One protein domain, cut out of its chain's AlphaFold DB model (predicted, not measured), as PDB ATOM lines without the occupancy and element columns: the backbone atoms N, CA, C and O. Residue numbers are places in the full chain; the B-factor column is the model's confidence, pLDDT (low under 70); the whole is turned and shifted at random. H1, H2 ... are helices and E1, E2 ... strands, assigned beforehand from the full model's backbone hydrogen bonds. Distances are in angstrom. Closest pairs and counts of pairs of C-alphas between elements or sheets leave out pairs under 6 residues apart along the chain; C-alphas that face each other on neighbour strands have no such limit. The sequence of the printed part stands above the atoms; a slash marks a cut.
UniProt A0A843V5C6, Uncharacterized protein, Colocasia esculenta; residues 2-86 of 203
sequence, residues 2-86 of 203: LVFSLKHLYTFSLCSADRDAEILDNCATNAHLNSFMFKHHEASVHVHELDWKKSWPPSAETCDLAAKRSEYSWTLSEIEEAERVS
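AT A GLANCE: This is residues 2 to 86 of the 203 residues of an uncharacterized protein of Colocasia esculenta (UniProt A0A843V5C6). A small three-stranded sheet lies between two helices, H1 along one face and H3 across the other, with H2 off the sheet. The printed part has 85 residues with named elements E1, E2, H1, E3, H2, H3, of mixed class; the sheet, E1 E2 E3, is mixed. It is compact, radius of gyration of the C-alphas 12.9 A, spanning 37 by 28 by 21 A.

IN THESE COORDINATES: Find C-alpha 3 at (198.394, 153.111, 130.552), where E1, residues 3 to 6, begins. Then come E2, 11 to 16; H1, 21 to 33, 18.1 A long; E3, 44 to 49; H2, 60 to 66; and H3, 76 to 84, ending at (196.412, 153.083, 145.697).

HOW THE PARTS SIT: Hairpin E1 and E2 is antiparallel; N 3 and O 15 are 3.1 A apart. E2 and E3 are parallel; look at N 14 and O 46, 2.8 A. E2, H1, E3 form a strand-helix-strand unit, parallel neighbours with a helix between, its crossover right-handed. H1 is over E3, C-alphas 28 and 47 closest at 6.0 A. H3 is on the opposite face, height 9.9 A. Every helix O i to N i+4 pair is within hydrogen-bond range.

THE WHOLE: The printed part has no cut and no long link. pLDDT is under 70 at residues 2 to 19, 38 to 43 and 60 to 69.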
ATOM      1  N   LEU A   2     198.902 154.259 125.953       39.34
ATOM      2  CA  LEU A   2     198.018 154.640 127.070       39.34
ATOM      3  C   LEU A   2     198.016 153.574 128.172       39.34
ATOM      4  O   LEU A   2     197.430 152.507 127.983       39.34
ATOM      5  N   VAL A   3     198.644 153.867 129.318       41.56
ATOM      6  CA  VAL A   3     198.394 153.111 130.552       41.56
ATOM      7  C   VAL A   3     197.340 153.855 131.366       41.56
ATOM      8  O   VAL A   3     197.587 154.991 131.765       41.56
ATOM      9  N   PHE A   4     196.170 153.249 131.591       44.03
ATOM     10  CA  PHE A   4     195.149 153.829 132.467       44.03
ATOM     11  C   PHE A   4     195.256 153.236 133.853       44.03
ATOM     12  O   PHE A   4     195.377 152.028 134.007       44.03
ATOM     13  N   SER A   5     195.112 154.081 134.857       40.00
ATOM     14  CA  SER A   5     194.984 153.647 136.233       40.00
ATOM     15  C   SER A   5     193.567 153.917 136.727       40.00
ATOM     16  O   SER A   5     193.140 155.065 136.765       40.00
ATOM     17  N   LEU A   6     192.815 152.865 137.044       36.34
ATOM     18  CA  LEU A   6     191.422 152.925 137.480       36.34
ATOM     19  C   LEU A   6     191.353 152.679 138.992       36.34
ATOM     20  O   LEU A   6     191.680 151.607 139.523       36.34
ATOM     21  N   LYS A   7     190.917 153.712 139.706       42.31
ATOM     22  CA  LYS A   7     190.553 153.629 141.120       42.31
ATOM     23  C   LYS A   7     189.124 153.112 141.255       42.31
ATOM     24  O   LYS A   7     188.341 153.134 140.306       42.31
ATOM     25  N   HIS A   8     188.751 152.750 142.479       38.06
ATOM     26  CA  HIS A   8     187.362 152.879 142.892       38.06
ATOM     27  C   HIS A   8     186.913 154.338 142.663       38.06
ATOM     28  O   HIS A   8     187.202 155.244 143.439       38.06
ATOM     29  N   LEU A   9     186.252 154.480 141.515       37.81
ATOM     30  CA  LEU A   9     185.356 155.495 140.981       37.81
ATOM     31  C   LEU A   9     185.846 156.790 140.295       37.81
ATOM     32  O   LEU A   9     185.102 157.202 139.415       37.81
ATOM     33  N   TYR A  10     186.998 157.428 140.551       49.12
ATOM     34  CA  TYR A  10     187.034 158.883 140.240       49.12
ATOM     35  C   TYR A  10     188.342 159.549 139.755       49.12
ATOM     36  O   TYR A  10     188.356 160.755 139.540       49.12
ATOM     37  N   THR A  11     189.421 158.814 139.492       48.09
ATOM     38  CA  THR A  11     190.639 159.419 138.913       48.09
ATOM     39  C   THR A  11     191.239 158.479 137.882       48.09
ATOM     40  O   THR A  11     191.416 157.295 138.173       48.09
ATOM     41  N   PHE A  12     191.549 159.005 136.697       52.69
ATOM     42  CA  PHE A  12     192.256 158.302 135.634       52.69
ATOM     43  C   PHE A  12     193.604 158.973 135.409       52.69
ATOM     44  O   PHE A  12     193.659 160.096 134.915       52.69
ATOM     45  N   SER A  13     194.692 158.286 135.737       56.81
ATOM     46  CA  SER A  13     196.020 158.719 135.300       56.81
ATOM     47  C   SER A  13     196.313 158.070 133.961       56.81
ATOM     48  O   SER A  13     196.264 156.843 133.846       56.81
ATOM     49  N   LEU A  14     196.573 158.906 132.962       57.34
ATOM     50  CA  LEU A  14     197.049 158.494 131.663       57.34
ATOM     51  C   LEU A  14     198.561 158.642 131.621       57.34
ATOM     52  O   LEU A  14     199.086 159.752 131.655       57.34
ATOM     53  N   CYS A  15     199.239 157.510 131.505       57.50
ATOM     54  CA  CYS A  15     200.685 157.475 131.451       57.50
ATOM     55  C   CYS A  15     201.136 157.129 130.032       57.50
ATOM     56  O   CYS A  15     200.829 156.037 129.541       57.50
ATOM     57  N   SER A  16     201.855 158.049 129.385       58.91
ATOM     58  CA  SER A  16     202.539 157.772 128.119       58.91
ATOM     59  C   SER A  16     204.004 157.453 128.385       58.91
ATOM     60  O   SER A  16     204.642 158.149 129.175       58.91
ATOM     61  N   ALA A  17     204.548 156.426 127.722       57.47
ATOM     62  CA  ALA A  17     206.002 156.224 127.709       57.47
ATOM     63  C   ALA A  17     206.716 157.094 126.671       57.47
ATOM     64  O   ALA A  17     207.945 157.077 126.588       57.47
ATOM     65  N   ASP A  18     205.947 157.860 125.900       61.16
ATOM     66  CA  ASP A  18     206.479 158.842 124.975       61.16
ATOM     67  C   ASP A  18     206.911 160.092 125.755       61.16
ATOM     68  O   ASP A  18     206.154 160.629 126.565       61.16
ATOM     69  N   ARG A  19     208.145 160.543 125.515       63.94
ATOM     70  CA  ARG A  19     208.752 161.702 126.197       63.94
ATOM     71  C   ARG A  19     208.474 163.028 125.489       63.94
ATOM     72  O   ARG A  19     208.889 164.079 125.972       63.94
ATOM     73  N   ASP A  20     207.824 162.982 124.330       71.69
ATOM     74  CA  ASP A  20     207.588 164.166 123.518       71.69
ATOM     75  C   ASP A  20     206.438 164.984 124.101       71.69
ATOM     76  O   ASP A  20     205.301 164.515 124.194       71.69
ATOM     77  N   ALA A  21     206.744 166.232 124.466       76.62
ATOM     78  CA  ALA A  21     205.778 167.169 125.033       76.62
ATOM     79  C   ALA A  21     204.533 167.312 124.144       76.62
ATOM     80  O   ALA A  21     203.423 167.315 124.657       76.62
ATOM     81  N   GLU A  22     204.699 167.291 122.818       83.31
ATOM     82  CA  GLU A  22     203.586 167.345 121.864       83.31
ATOM     83  C   GLU A  22     202.618 166.154 122.008       83.31
ATOM     84  O   GLU A  22     201.401 166.312 121.903       83.31
ATOM     85  N   ILE A  23     203.124 164.947 122.290       82.38
ATOM     86  CA  ILE A  23     202.278 163.762 122.501       82.38
ATOM     87  C   ILE A  23     201.498 163.895 123.812       82.38
ATOM     88  O   ILE A  23     200.308 163.566 123.856       82.38
ATOM     89  N   LEU A  24     202.145 164.391 124.868       83.50
ATOM     90  CA  LEU A  24     201.505 164.626 126.162       83.50
ATOM     91  C   LEU A  24     200.461 165.756 126.080       83.50
ATOM     92  O   LEU A  24     199.351 165.582 126.581       83.50
ATOM     93  N   ASP A  25     200.749 166.833 125.348       86.62
ATOM     94  CA  ASP A  25     199.812 167.928 125.056       86.62
ATOM     95  C   ASP A  25     198.579 167.430 124.297       86.62
ATOM     96  O   ASP A  25     197.440 167.770 124.634       86.62
ATOM     97  N   ASN A  26     198.776 166.560 123.304       86.75
ATOM     98  CA  ASN A  26     197.678 165.925 122.579       86.75
ATOM     99  C   ASN A  26     196.829 165.041 123.501       86.75
ATOM    100  O   ASN A  26     195.598 165.055 123.426       86.75
ATOM    101  N   CYS A  27     197.464 164.296 124.407       84.50
ATOM    102  CA  CYS A  27     196.764 163.496 125.407       84.50
ATOM    103  C   CYS A  27     195.924 164.368 126.351       84.50
ATOM    104  O   CYS A  27     194.745 164.075 126.566       84.50
ATOM    105  N   ALA A  28     196.501 165.451 126.875       86.44
ATOM    106  CA  ALA A  28     195.814 166.390 127.758       86.44
ATOM    107  C   ALA A  28     194.647 167.082 127.043       86.44
ATOM    108  O   ALA A  28     193.542 167.165 127.582       86.44
ATOM    109  N   THR A  29     194.851 167.479 125.786       88.44
ATOM    110  CA  THR A  29     193.806 168.051 124.929       88.44
ATOM    111  C   THR A  29     192.662 167.060 124.718       88.44
ATOM    112  O   THR A  29     191.498 167.410 124.907       88.44
ATOM    113  N   ASN A  30     192.964 165.798 124.403       86.50
ATOM    114  CA  ASN A  30     191.949 164.756 124.227       86.50
ATOM    115  C   ASN A  30     191.170 164.477 125.519       86.50
ATOM    116  O   ASN A  30     189.946 164.322 125.476       86.50
ATOM    117  N   ALA A  31     191.849 164.446 126.667       84.44
ATOM    118  CA  ALA A  31     191.204 164.307 127.969       84.44
ATOM    119  C   ALA A  31     190.269 165.493 128.256       84.44
ATOM    120  O   ALA A  31     189.117 165.297 128.651       84.44
ATOM    121  N   HIS A  32     190.726 166.717 127.979       85.19
ATOM    122  CA  HIS A  32     189.938 167.930 128.160       85.19
ATOM    123  C   HIS A  32     188.699 167.966 127.254       85.19
ATOM    124  O   HIS A  32     187.597 168.242 127.732       85.19
ATOM    125  N   LEU A  33     188.841 167.618 125.971       86.19
ATOM    126  CA  LEU A  33     187.729 167.573 125.014       86.19
ATOM    127  C   LEU A  33     186.638 166.580 125.422       86.19
ATOM    128  O   LEU A  33     185.467 166.818 125.147       86.19
ATOM    129  N   ASN A  34     187.003 165.494 126.105       82.69
ATOM    130  CA  ASN A  34     186.061 164.481 126.582       82.69
ATOM    131  C   ASN A  34     185.609 164.708 128.032       82.69
ATOM    132  O   ASN A  34     184.849 163.902 128.568       82.69
ATOM    133  N   SER A  35     186.012 165.818 128.661       80.56
ATOM    134  CA  SER A  35     185.708 166.100 130.068       80.56
ATOM    135  C   SER A  35     184.205 166.135 130.380       80.56
ATOM    136  O   SER A  35     183.781 165.755 131.468       80.56
ATOM    137  N   PHE A  36     183.376 166.506 129.399       76.50
ATOM    138  CA  PHE A  36     181.916 166.544 129.530       76.50
ATOM    139  C   PHE A  36     181.271 165.159 129.731       76.50
ATOM    140  O   PHE A  36     180.137 165.075 130.207       76.50
ATOM    141  N   MET A  37     181.963 164.074 129.360       71.19
ATOM    142  CA  MET A  37     181.472 162.701 129.527       71.19
ATOM    143  C   MET A  37     181.513 162.251 130.993       71.19
ATOM    144  O   MET A  37     180.752 161.365 131.385       71.19
ATOM    145  N   PHE A  38     182.337 162.897 131.824       69.62
ATOM    146  CA  PHE A  38     182.416 162.661 133.264       69.62
ATOM    147  C   PHE A  38     181.284 163.416 133.975       69.62
ATOM    148  O   PHE A  38     181.475 164.458 134.607       69.62
ATOM    149  N   LYS A  39     180.048 162.921 133.818       52.66
ATOM    150  CA  LYS A  39     178.869 163.519 134.458       52.66
ATOM    151  C   LYS A  39     179.077 163.587 135.978       52.66
ATOM    152  O   LYS A  39     179.458 162.597 136.589       52.66
ATOM    153  N   HIS A  40     178.766 164.752 136.552       57.50
ATOM    154  CA  HIS A  40     178.818 165.097 137.984       57.50
ATOM    155  C   HIS A  40     180.167 165.551 138.571       57.50
ATOM    156  O   HIS A  40     180.239 165.713 139.782       57.50
ATOM    157  N   HIS A  41     181.198 165.841 137.761       54.81
ATOM    158  CA  HIS A  41     182.525 166.291 138.246       54.81
ATOM    159  C   HIS A  41     183.209 165.328 139.225       54.81
ATOM    160  O   HIS A  41     184.209 165.688 139.841       54.81
ATOM    161  N   GLU A  42     182.688 164.113 139.384       61.16
ATOM    162  CA  GLU A  42     183.261 163.184 140.342       61.16
ATOM    163  C   GLU A  42     184.542 162.566 139.781       61.16
ATOM    164  O   GLU A  42     185.434 162.301 140.565       61.16
ATOM    165  N   ALA A  43     184.680 162.402 138.455       68.31
ATOM    166  CA  ALA A  43     185.877 161.828 137.841       68.31
ATOM    167  C   ALA A  43     186.796 162.870 137.177       68.31
ATOM    168  O   ALA A  43     186.331 163.667 136.357       68.31
ATOM    169  N   SER A  44     188.100 162.819 137.468       73.69
ATOM    170  CA  SER A  44     189.140 163.609 136.791       73.69
ATOM    171  C   SER A  44     190.108 162.728 135.997       73.69
ATOM    172  O   SER A  44     190.369 161.575 136.343       73.69
ATOM    173  N   VAL A  45     190.641 163.271 134.900       81.69
ATOM    174  CA  VAL A  45     191.690 162.627 134.099       81.69
ATOM    175  C   VAL A  45     192.940 163.489 134.176       81.69
ATOM    176  O   VAL A  45     192.887 164.671 133.849       81.69
ATOM    177  N   HIS A  46     194.049 162.889 134.593       83.62
ATOM    178  CA  HIS A  46     195.357 163.527 134.678       83.62
ATOM    179  C   HIS A  46     196.316 162.835 133.716       83.62
ATOM    180  O   HIS A  46     196.243 161.621 133.527       83.62
ATOM    181  N   VAL A  47     197.203 163.603 133.092       84.81
ATOM    182  CA  VAL A  47     198.192 163.084 132.145       84.81
ATOM    183  C   VAL A  47     199.566 163.227 132.771       84.81
ATOM    184  O   VAL A  47     199.922 164.316 133.213       84.81
ATOM    185  N   HIS A  48     200.327 162.138 132.793       86.00
ATOM    186  CA  HIS A  48     201.681 162.131 133.330       86.00
ATOM    187  C   HIS A  48     202.653 161.397 132.405       86.00
ATOM    188  O   HIS A  48     202.301 160.444 131.705       86.00
ATOM    189  N   GLU A  49     203.911 161.823 132.437       84.94
ATOM    190  CA  GLU A  49     205.016 161.127 131.782       84.94
ATOM    191  C   GLU A  49     205.382 159.866 132.583       84.94
ATOM    192  O   GLU A  49     205.691 159.951 133.772       84.94
ATOM    193  N   LEU A  50     205.408 158.690 131.951       86.31
ATOM    194  CA  LEU A  50     205.891 157.451 132.572       86.31
ATOM    195  C   LEU A  50     206.929 156.777 131.686       86.31
ATOM    196  O   LEU A  50     206.634 155.904 130.875       86.31
ATOM    197  N   ASP A  51     208.176 157.163 131.893       84.88
ATOM    198  CA  ASP A  51     209.317 156.607 131.183       84.88
ATOM    199  C   ASP A  51     209.702 155.227 131.731       84.88
ATOM    200  O   ASP A  51     210.275 155.116 132.815       84.88
ATOM    201  N   TRP A  52     209.434 154.174 130.957       86.81
ATOM    202  CA  TRP A  52     209.702 152.793 131.370       86.81
ATOM    203  C   TRP A  52     211.179 152.473 131.601       86.81
ATOM    204  O   TRP A  52     211.502 151.503 132.277       86.81
ATOM    205  N   LYS A  53     212.091 153.279 131.047       86.62
ATOM    206  CA  LYS A  53     213.534 153.087 131.248       86.62
ATOM    207  C   LYS A  53     214.020 153.660 132.582       86.62
ATOM    208  O   LYS A  53     215.183 153.473 132.937       86.62
ATOM    209  N   LYS A  54     213.170 154.392 133.305       86.75
ATOM    210  CA  LYS A  54     213.457 154.929 134.638       86.75
ATOM    211  C   LYS A  54     212.773 154.074 135.699       86.75
ATOM    212  O   LYS A  54     211.759 153.431 135.453       86.75
ATOM    213  N   SER A  55     213.321 154.094 136.908       86.69
ATOM    214  CA  SER A  55     212.719 153.390 138.038       86.69
ATOM    215  C   SER A  55     211.408 154.045 138.468       86.69
ATOM    216  O   SER A  55     211.335 155.272 138.579       86.69
ATOM    217  N   TRP A  56     210.418 153.221 138.805       87.50
ATOM    218  CA  TRP A  56     209.216 153.653 139.508       87.50
ATOM    219  C   TRP A  56     209.317 153.341 141.016       87.50
ATOM    220  O   TRP A  56     209.724 152.233 141.376       87.50
ATOM    221  N   PRO A  57     208.893 154.254 141.910       89.25
ATOM    222  CA  PRO A  57     208.456 155.621 141.641       89.25
ATOM    223  C   PRO A  57     209.638 156.547 141.307       89.25
ATOM    224  O   PRO A  57     210.781 156.242 141.665       89.25
ATOM    225  N   PRO A  58     209.380 157.699 140.665       84.50
ATOM    226  CA  PRO A  58     210.369 158.764 140.548       84.50
ATOM    227  C   PRO A  58     210.881 159.185 141.937       84.50
ATOM    228  O   PRO A  58     210.116 159.225 142.901       84.50
ATOM    229  N   SER A  59     212.173 159.507 142.070       76.25
ATOM    230  CA  SER A  59     212.714 159.958 143.362       76.25
ATOM    231  C   SER A  59     212.153 161.331 143.755       76.25
ATOM    232  O   SER A  59     211.853 162.149 142.886       76.25
ATOM    233  N   ALA A  60     212.048 161.614 145.058       68.88
ATOM    234  CA  ALA A  60     211.523 162.891 145.561       68.88
ATOM    235  C   ALA A  60     212.308 164.106 145.024       68.88
ATOM    236  O   ALA A  60     211.713 165.078 144.569       68.88
ATOM    237  N   GLU A  61     213.639 164.003 144.961       62.50
ATOM    238  CA  GLU A  61     214.510 165.026 144.359       62.50
ATOM    239  C   GLU A  61     214.228 165.225 142.861       62.50
ATOM    240  O   GLU A  61     214.283 166.344 142.348       62.50
ATOM    241  N   THR A  62     213.888 164.142 142.152       64.69
ATOM    242  CA  THR A  62     213.488 164.206 140.742       64.69
ATOM    243  C   THR A  62     212.112 164.847 140.593       64.69
ATOM    244  O   THR A  62     211.936 165.614 139.656       64.69
ATOM    245  N   CYS A  63     211.166 164.601 141.504       61.09
ATOM    246  CA  CYS A  63     209.831 165.208 141.468       61.09
ATOM    247  C   CYS A  63     209.905 166.738 141.609       61.09
ATOM    248  O   CYS A  63     209.357 167.454 140.776       61.09
ATOM    249  N   ASP A  64     210.669 167.252 142.579       61.16
ATOM    250  CA  ASP A  64     210.797 168.702 142.817       61.16
ATOM    251  C   ASP A  64     211.523 169.442 141.679       61.16
ATOM    252  O   ASP A  64     211.228 170.603 141.369       61.16
ATOM    253  N   LEU A  65     212.494 168.780 141.041       60.53
ATOM    254  CA  LEU A  65     213.215 169.318 139.886       60.53
ATOM    255  C   LEU A  65     212.422 169.165 138.578       60.53
ATOM    256  O   LEU A  65     212.532 170.031 137.708       60.53
ATOM    257  N   ALA A  66     211.635 168.096 138.424       59.06
ATOM    258  CA  ALA A  66     210.822 167.822 137.239       59.06
ATOM    259  C   ALA A  66     209.534 168.652 137.205       59.06
ATOM    260  O   ALA A  66     209.179 169.120 136.127       59.06
ATOM    261  N   ALA A  67     208.925 168.952 138.357       59.69
ATOM    262  CA  ALA A  67     207.799 169.887 138.473       59.69
ATOM    263  C   ALA A  67     208.132 171.291 137.948       59.69
ATOM    264  O   ALA A  67     207.253 172.037 137.526       59.69
ATOM    265  N   LYS A  68     209.421 171.652 137.917       59.09
ATOM    266  CA  LYS A  68     209.912 172.897 137.306       59.09
ATOM    267  C   LYS A  68     210.226 172.776 135.812       59.09
ATOM    268  O   LYS A  68     210.507 173.789 135.181       59.09
ATOM    269  N   ARG A  69     210.257 171.559 135.262       64.06
ATOM    270  CA  ARG A  69     210.686 171.255 133.884       64.06
ATOM    271  C   ARG A  69     209.553 170.789 132.973       64.06
ATOM    272  O   ARG A  69     209.659 171.012 131.775       64.06
ATOM    273  N   SER A  70     208.525 170.133 133.509       71.31
ATOM    274  CA  SER A  70     207.412 169.579 132.733       71.31
ATOM    275  C   SER A  70     206.114 169.602 133.541       71.31
ATOM    276  O   SER A  70     206.087 169.160 134.693       71.31
ATOM    277  N   GLU A  71     205.039 170.077 132.910       81.31
ATOM    278  CA  GLU A  71     203.668 170.072 133.447       81.31
ATOM    279  C   GLU A  71     203.143 168.646 133.693       81.31
ATOM    280  O   GLU A  71     202.278 168.440 134.536       81.31
ATOM    281  N   TYR A  72     203.735 167.649 133.031       83.38
ATOM    282  CA  TYR A  72     203.343 166.237 133.101       83.38
ATOM    283  C   TYR A  72     204.156 165.415 134.104       83.38
ATOM    284  O   TYR A  72     204.110 164.183 134.099       83.38
ATOM    285  N   SER A  73     204.960 166.072 134.935       84.31
ATOM    286  CA  SER A  73     205.716 165.387 135.981       84.31
ATOM    287  C   SER A  73     204.805 164.899 137.110       84.31
ATOM    288  O   SER A  73     203.658 165.321 137.245       84.31
ATOM    289  N   TRP A  74     205.319 163.967 137.909       84.94
ATOM    290  CA  TRP A  74     204.597 163.419 139.051       84.94
ATOM    291  C   TRP A  74     204.868 164.234 140.308       84.94
ATOM    292  O   TRP A  74     206.022 164.485 140.662       84.94
ATOM    293  N   THR A  75     203.809 164.562 141.039       85.56
ATOM    294  CA  THR A  75     203.905 165.005 142.429       85.56
ATOM    295  C   THR A  75     203.876 163.812 143.386       85.56
ATOM    296  O   THR A  75     203.397 162.726 143.053       85.56
ATOM    297  N   LEU A  76     204.336 164.009 144.625       85.81
ATOM    298  CA  LEU A  76     204.275 162.963 145.655       85.81
ATOM    299  C   LEU A  76     202.834 162.488 145.914       85.81
ATOM    300  O   LEU A  76     202.598 161.290 146.038       85.81
ATOM    301  N   SER A  77     201.865 163.409 145.925       85.00
ATOM    302  CA  SER A  77     200.448 163.076 146.129       85.00
ATOM    303  C   SER A  77     199.894 162.180 145.015       85.00
ATOM    304  O   SER A  77     199.110 161.268 145.286       85.00
ATOM    305  N   GLU A  78     200.300 162.417 143.766       85.06
ATOM    306  CA  GLU A  78     199.874 161.618 142.609       85.06
ATOM    307  C   GLU A  78     200.551 160.248 142.582       85.06
ATOM    308  O   GLU A  78     199.910 159.263 142.224       85.06
ATOM    309  N   ILE A  79     201.811 160.148 143.021       87.38
ATOM    310  CA  ILE A  79     202.494 158.856 143.191       87.38
ATOM    311  C   ILE A  79     201.764 158.008 144.232       87.38
ATOM    312  O   ILE A  79     201.452 156.845 143.974       87.38
ATOM    313  N   GLU A  80     201.439 158.581 145.392       87.69
ATOM    314  CA  GLU A  80     200.663 157.870 146.411       87.69
ATOM    315  C   GLU A  80     199.280 157.458 145.886       87.69
ATOM    316  O   GLU A  80     198.752 156.405 146.249       87.69
ATOM    317  N   GLU A  81     198.663 158.274 145.030       85.06
ATOM    318  CA  GLU A  81     197.415 157.907 144.371       85.06
ATOM    319  C   GLU A  81     197.592 156.748 143.391       85.06
ATOM    320  O   GLU A  81     196.818 155.790 143.465       85.06
ATOM    321  N   ALA A  82     198.630 156.784 142.557       85.06
ATOM    322  CA  ALA A  82     198.993 155.711 141.642       85.06
ATOM    323  C   ALA A  82     199.300 154.399 142.382       85.06
ATOM    324  O   ALA A  82     198.960 153.321 141.901       85.06
ATOM    325  N   GLU A  83     199.867 154.444 143.586       88.81
ATOM    326  CA  GLU A  83     200.076 153.240 144.395       88.81
ATOM    327  C   GLU A  83     198.758 152.660 144.949       88.81
ATOM    328  O   GLU A  83     198.644 151.441 145.125       88.81
ATOM    329  N   ARG A  84     197.732 153.492 145.172       86.50
ATOM    330  CA  ARG A  84     196.412 153.083 145.697       86.50
ATOM    331  C   ARG A  84     195.451 152.525 144.647       86.50
ATOM    332  O   ARG A  84     194.409 151.987 145.015       86.50
ATOM    333  N   VAL A  85     195.751 152.660 143.362       84.94
ATOM    334  CA  VAL A  85     194.890 152.139 142.289       84.94
ATOM    335  C   VAL A  85     194.841 150.615 142.301       84.94
ATOM    336  O   VAL A  85     195.765 149.960 142.786       84.94
ATOM    337  N   SER A  86     193.760 150.056 141.761       88.25
ATOM    338  CA  SER A  86     193.511 148.604 141.752       88.25
ATOM    339  C   SER A  86     193.476 148.010 140.346       88.25
ATOM    340  O   SER A  86     193.583 146.796 140.172       88.25
TER     341      SER A  86